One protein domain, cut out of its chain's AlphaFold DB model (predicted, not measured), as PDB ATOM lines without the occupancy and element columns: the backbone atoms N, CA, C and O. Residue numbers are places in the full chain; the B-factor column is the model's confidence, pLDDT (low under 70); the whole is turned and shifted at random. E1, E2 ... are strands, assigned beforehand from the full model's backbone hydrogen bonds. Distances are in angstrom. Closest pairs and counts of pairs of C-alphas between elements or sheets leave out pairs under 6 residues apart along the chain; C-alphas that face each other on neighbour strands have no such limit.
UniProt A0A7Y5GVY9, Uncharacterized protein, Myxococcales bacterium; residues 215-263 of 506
ATOM      1  N   ASP A 215     150.105 113.568 122.062       86.00
ATOM      2  CA  ASP A 215     150.683 114.788 121.472       86.00
ATOM      3  C   ASP A 215     152.225 114.683 121.403       86.00
ATOM      4  O   ASP A 215     152.840 115.226 120.483       86.00
ATOM      5  N   ASP A 216     152.860 113.926 122.312       86.88
ATOM      6  CA  ASP A 216     154.299 113.601 122.257       86.88
ATOM      7  C   ASP A 216     154.678 112.743 121.029       86.88
ATOM      8  O   ASP A 216     155.850 112.683 120.650       86.88
ATOM      9  N   CYS A 217     153.703 112.064 120.413       88.38
ATOM     10  CA  CYS A 217     153.899 111.189 119.256       88.38
ATOM     11  C   CYS A 217     153.568 111.852 117.905       88.38
ATOM     12  O   CYS A 217     153.620 111.164 116.884       88.38
ATOM     13  N   ASP A 218     153.210 113.140 117.856       89.00
ATOM     14  CA  ASP A 218     152.915 113.833 116.593       89.00
ATOM     15  C   ASP A 218     154.163 113.897 115.684       89.00
ATOM     16  O   ASP A 218     155.191 114.480 116.034       89.00
ATOM     17  N   ASP A 219     154.074 113.285 114.497       88.50
ATOM     18  CA  ASP A 219     155.130 113.294 113.476       88.50
ATOM     19  C   ASP A 219     154.923 114.403 112.428       88.50
ATOM     20  O   ASP A 219     155.709 114.534 111.487       88.50
ATOM     21  N   GLY A 220     153.879 115.226 112.598       86.75
ATOM     22  CA  GLY A 220     153.511 116.323 111.710       86.75
ATOM     23  C   GLY A 220     152.916 115.875 110.375       86.75
ATOM     24  O   GLY A 220     152.737 116.705 109.482       86.75
ATOM     25  N   ASN A 221     152.623 114.583 110.202       89.62
ATOM     26  CA  ASN A 221     152.101 114.031 108.961       89.62
ATOM     27  C   ASN A 221     150.578 113.839 109.044       89.62
ATOM     28  O   ASN A 221     150.054 112.992 109.756       89.62
ATOM     29  N   ILE A 222     149.848 114.607 108.233       90.19
ATOM     30  CA  ILE A 222     148.376 114.579 108.163       90.19
ATOM     31  C   ILE A 222     147.792 113.209 107.757       90.19
ATOM     32  O   ILE A 222     146.603 112.963 107.952       90.19
ATOM     33  N   CYS A 223     148.609 112.315 107.193       94.25
ATOM     34  CA  CYS A 223     148.205 110.978 106.755       94.25
ATOM     35  C   CYS A 223     148.488 109.858 107.761       94.25
ATOM     36  O   CYS A 223     148.314 108.673 107.436       94.25
ATOM     37  N   THR A 224     148.887 110.221 108.976       92.94
ATOM     38  CA  THR A 224     149.130 109.316 110.093       92.94
ATOM     39  C   THR A 224     148.332 109.744 111.326       92.94
ATOM     40  O   THR A 224     148.101 110.918 111.586       92.94
ATOM     41  N   GLU A 225     147.848 108.756 112.074       91.88
ATOM     42  CA  GLU A 225     147.285 108.921 113.412       91.88
ATOM     43  C   GLU A 225     148.251 108.243 114.377       91.88
ATOM     44  O   GLU A 225     148.434 107.021 114.322       91.88
ATOM     45  N   ASN A 226     148.891 109.039 115.226       92.06
ATOM     46  CA  ASN A 226     149.915 108.564 116.146       92.06
ATOM     47  C   ASN A 226     149.331 108.491 117.552       92.06
ATOM     48  O   ASN A 226     148.558 109.355 117.957       92.06
ATOM     49  N   THR A 227     149.668 107.430 118.278       91.19
ATOM     50  CA  THR A 227     149.140 107.186 119.625       91.19
ATOM     51  C   THR A 227     150.229 106.660 120.544       91.19
ATOM     52  O   THR A 227     151.027 105.805 120.148       91.19
ATOM     53  N   CYS A 228     150.253 107.139 121.782       90.69
ATOM     54  CA  CYS A 228     151.153 106.652 122.809       90.69
ATOM     55  C   CYS A 228     150.585 105.378 123.442       90.69
ATOM     56  O   CYS A 228     149.510 105.356 124.046       90.69
ATOM     57  N   THR A 229     151.305 104.267 123.303       88.75
ATOM     58  CA  THR A 229     150.873 102.985 123.874       88.75
ATOM     59  C   THR A 229     151.034 102.958 125.399       88.75
ATOM     60  O   THR A 229     151.846 103.680 125.975       88.75
ATOM     61  N   GLU A 230     150.335 102.051 126.096       83.62
ATOM     62  CA  GLU A 230     150.484 101.891 127.560       83.62
ATOM     63  C   GLU A 230     151.940 101.589 127.996       83.62
ATOM     64  O   GLU A 230     152.334 101.906 129.127       83.62
ATOM     65  N   ALA A 231     152.747 101.026 127.085       84.44
ATOM     66  CA  ALA A 231     154.177 100.770 127.254       84.44
ATOM     67  C   ALA A 231     155.052 102.040 127.197       84.44
ATOM     68  O   ALA A 231     156.179 102.006 127.682       84.44
ATOM     69  N   GLY A 232     154.529 103.158 126.681       84.56
ATOM     70  CA  GLY A 232     155.293 104.379 126.415       84.56
ATOM     71  C   GLY A 232     156.067 104.338 125.096       84.56
ATOM     72  O   GLY A 232     157.134 104.930 125.025       84.56
ATOM     73  N   GLU A 233     155.568 103.608 124.094       87.88
ATOM     74  CA  GLU A 233     156.101 103.565 122.721       87.88
ATOM     75  C   GLU A 233     155.083 104.215 121.767       87.88
ATOM     76  O   GLU A 233     153.880 103.952 121.903       87.88
ATOM     77  N   CYS A 234     155.532 105.008 120.790       89.94
ATOM     78  CA  CYS A 234     154.645 105.616 119.791       89.94
ATOM     79  C   CYS A 234     154.213 104.607 118.714       89.94
ATOM     80  O   CYS A 234     155.040 103.975 118.052       89.94
ATOM     81  N   ALA A 235     152.903 104.480 118.496       90.75
ATOM     82  CA  ALA A 235     152.308 103.643 117.461       90.75
ATOM     83  C   ALA A 235     151.668 104.498 116.359       90.75
ATOM     84  O   ALA A 235     150.758 105.283 116.623       90.75
ATOM     85  N   VAL A 236     152.118 104.290 115.118       90.75
ATOM     86  CA  VAL A 236     151.643 104.986 113.913       90.75
ATOM     87  C   VAL A 236     150.574 104.156 113.201       90.75
ATOM     88  O   VAL A 236     150.786 102.975 112.903       90.75
ATOM     89  N   LYS A 237     149.442 104.777 112.865       92.44
ATOM     90  CA  LYS A 237     148.369 104.196 112.047       92.44
ATOM     91  C   LYS A 237     148.185 105.010 110.767       92.44
ATOM     92  O   LYS A 237     148.045 106.223 110.812       92.44
ATOM     93  N   LEU A 238     148.133 104.332 109.620       93.69
ATOM     94  CA  LEU A 238     147.897 104.979 108.326       93.69
ATOM     95  C   LEU A 238     146.421 105.368 108.165       93.69
ATOM     96  O   LEU A 238     145.531 104.553 108.431       93.69
ATOM     97  N   LEU A 239     146.175 106.587 107.689       92.81
ATOM     98  CA  LEU A 239     144.841 107.127 107.419       92.81
ATOM     99  C   LEU A 239     144.481 107.028 105.928       92.81
ATOM    100  O   LEU A 239     144.126 108.011 105.293       92.81
ATOM    101  N   ASP A 240     144.598 105.838 105.335       91.62
ATOM    102  CA  ASP A 240     144.283 105.654 103.911       91.62
ATOM    103  C   ASP A 240     142.847 106.120 103.566       91.62
ATOM    104  O   ASP A 240     141.903 105.893 104.324       91.62
ATOM    105  N   GLU A 241     142.693 106.758 102.401       88.06
ATOM    106  CA  GLU A 241     141.443 107.347 101.881       88.06
ATOM    107  C   GLU A 241     140.880 108.546 102.681       88.06
ATOM    108  O   GLU A 241     139.774 109.010 102.385       88.06
ATOM    109  N   THR A 242     141.619 109.121 103.643       90.56
ATOM    110  CA  THR A 242     141.226 110.404 104.260       90.56
ATOM    111  C   THR A 242     141.692 111.615 103.442       90.56
ATOM    112  O   THR A 242     142.772 111.555 102.850       90.56
ATOM    113  N   PRO A 243     140.937 112.735 103.435       90.75
ATOM    114  CA  PRO A 243     141.368 113.978 102.799       90.75
ATOM    115  C   PRO A 243     142.628 114.564 103.436       90.75
ATOM    116  O   PRO A 243     142.739 114.612 104.661       90.75
ATOM    117  N   CYS A 244     143.518 115.075 102.598       91.31
ATOM    118  CA  CYS A 244     144.700 115.840 102.978       91.31
ATOM    119  C   CYS A 244     144.901 117.020 102.007       91.31
ATOM    120  O   CYS A 244     143.999 117.342 101.236       91.31
ATOM    121  N   ASP A 245     146.048 117.690 102.091       87.88
ATOM    122  CA  ASP A 245     146.511 118.726 101.161       87.88
ATOM    123  C   ASP A 245     147.994 118.410 100.898       87.88
ATOM    124  O   ASP A 245     148.762 118.283 101.857       87.88
ATOM    125  N   ASP A 246     148.390 118.183  99.641       83.31
ATOM    126  CA  ASP A 246     149.792 117.918  99.266       83.31
ATOM    127  C   ASP A 246     150.567 119.214  98.945       83.31
ATOM    128  O   ASP A 246     151.662 119.175  98.382       83.31
ATOM    129  N   GLU A 247     149.982 120.370  99.287       81.25
ATOM    130  CA  GLU A 247     150.377 121.745  98.946       81.25
ATOM    131  C   GLU A 247     150.466 122.027  97.432       81.25
ATOM    132  O   GLU A 247     150.761 123.154  96.997       81.25
ATOM    133  N   ASN A 248     150.160 121.032  96.597       78.81
ATOM    134  CA  ASN A 248     150.176 121.146  95.158       78.81
ATOM    135  C   ASN A 248     148.864 121.769  94.679       78.81
ATOM    136  O   ASN A 248     147.848 121.127  94.486       78.81
ATOM    137  N   LYS A 249     148.885 123.054  94.347       76.56
ATOM    138  CA  LYS A 249     147.696 123.745  93.808       76.56
ATOM    139  C   LYS A 249     147.230 123.226  92.430       76.56
ATOM    140  O   LYS A 249     146.269 123.760  91.876       76.56
ATOM    141  N   CYS A 250     147.937 122.242  91.876       76.00
ATOM    142  CA  CYS A 250     147.645 121.516  90.649       76.00
ATOM    143  C   CYS A 250     147.145 120.081  90.910       76.00
ATOM    144  O   CYS A 250     147.245 119.237  90.024       76.00
ATOM    145  N   SER A 251     146.631 119.789  92.101       79.44
ATOM    146  CA  SER A 251     145.875 118.581  92.437       79.44
ATOM    147  C   SER A 251     144.459 118.969  92.907       79.44
ATOM    148  O   SER A 251     144.142 120.144  93.135       79.44
ATOM    149  N   LYS A 252     143.544 117.996  92.957       74.75
ATOM    150  CA  LYS A 252     142.198 118.140  93.539       74.75
ATOM    151  C   LYS A 252     141.787 116.822  94.175       74.75
ATOM    152  O   LYS A 252     141.744 115.803  93.489       74.75
ATOM    153  N   THR A 253     141.243 116.888  95.388       80.94
ATOM    154  CA  THR A 253     140.761 115.710  96.139       80.94
ATOM    155  C   THR A 253     141.923 114.826  96.579       80.94
ATOM    156  O   THR A 253     142.001 113.651  96.223       80.94
ATOM    157  N   ASP A 254     142.839 115.421  97.332       89.56
ATOM    158  CA  ASP A 254     144.080 114.769  97.729       89.56
ATOM    159  C   ASP A 254     143.781 113.807  98.868       89.56
ATOM    160  O   ASP A 254     143.052 114.127  99.814       89.56
ATOM    161  N   LEU A 255     144.283 112.585  98.722       92.50
ATOM    162  CA  LEU A 255     143.953 111.484  99.608       92.50
ATOM    163  C   LEU A 255     145.222 110.852 100.151       92.50
ATOM    164  O   LEU A 255     146.188 110.568  99.436       92.50
ATOM    165  N   CYS A 256     145.177 110.575 101.444       93.19
ATOM    166  CA  CYS A 256     146.196 109.807 102.116       93.19
ATOM    167  C   CYS A 256     146.248 108.384 101.552       93.19
ATOM    168  O   CYS A 256     145.223 107.711 101.408       93.19
ATOM    169  N   ARG A 257     147.455 107.926 101.210       92.94
ATOM    170  CA  ARG A 257     147.692 106.558 100.743       92.94
ATOM    171  C   ARG A 257     149.108 106.111 101.080       92.94
ATOM    172  O   ARG A 257     150.080 106.680 100.590       92.94
ATOM    173  N   GLY A 258     149.231 105.083 101.916       89.12
ATOM    174  CA  GLY A 258     150.523 104.573 102.377       89.12
ATOM    175  C   GLY A 258     151.275 105.540 103.299       89.12
ATOM    176  O   GLY A 258     152.501 105.504 103.323       89.12
ATOM    177  N   GLY A 259     150.561 106.419 104.012       88.62
ATOM    178  CA  GLY A 259     151.160 107.442 104.884       88.62
ATOM    179  C   GLY A 259     151.709 108.673 104.157       88.62
ATOM    180  O   GLY A 259     152.389 109.480 104.778       88.62
ATOM    181  N   LEU A 260     151.422 108.830 102.862       91.00
ATOM    182  CA  LEU A 260     151.727 110.031 102.082       91.00
ATOM    183  C   LEU A 260     150.426 110.692 101.630       91.00
ATOM    184  O   LEU A 260     149.492 109.989 101.229       91.00
ATOM    185  N   CYS A 261     150.379 112.025 101.628       89.81
ATOM    186  CA  CYS A 261     149.327 112.736 100.911       89.81
ATOM    187  C   CYS A 261     149.620 112.639  99.414       89.81
ATOM    188  O   CYS A 261     150.696 113.033  98.964       89.81
ATOM    189  N   ASN A 262     148.699 112.048  98.655       86.62
ATOM    190  CA  ASN A 262     148.826 111.929  97.211       86.62
ATOM    191  C   ASN A 262     147.820 112.883  96.575       86.62
ATOM    192  O   ASN A 262     146.613 112.711  96.774       86.62
ATOM    193  N   GLY A 263     148.322 113.841  95.795       79.56
ATOM    194  CA  GLY A 263     147.497 114.713  94.972       79.56
ATOM    195  C   GLY A 263     146.510 113.913  94.123       79.56
ATOM    196  O   GLY A 263     146.873 112.898  93.518       79.56
TER     197      GLY A 263
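Overview. This is residues 215 to 263 of the 506 residues of an uncharacterized protein of Myxococcales bacterium (UniProt A0A7Y5GVY9). With little regular structure, this is a loose rod of two small strand hairpins set end to end, E1 with E2 and E3 with E4; the loop of residues 239 to 254 reaches the far end beyond the second. Of 49 printed residues, 16 are in the four named strands, E1 to E4 in chain order, each hairpin an antiparallel sheet; the class is all strand. The radius of gyration of the C-alphas is 12.4 A, the spans 42 by 16 by 11 A.

Along the chain. E1, residues 224 to 228, starts at C-alpha (149.130, 109.316, 110.093) and measures 13.1 A. E2, residues 234 to 238, measures 13.3 A. E3 is residues 255 to 257, 6.3 A; E4, residues 260 to 262, 6.0 A, ends at C-alpha (148.826, 111.929, 97.211).

Arrangement. Within hydrogen-bond range are N 225 and O 237, 2.8 A, in hairpin E1 and E2, and N 257 and O 260, 2.9 A, in hairpin E3 and E4. The closest C-alphas of E2 and E3, Leu 238 and Arg 257, are 7.7 A apart.

Size, cuts and confidence. The farthest C-alphas, Ala 231 and Cys 250, are 42.6 A apart. The printed part has no cut. The link E2 to E3 is long. No printed residue is under 70 in pLDDT.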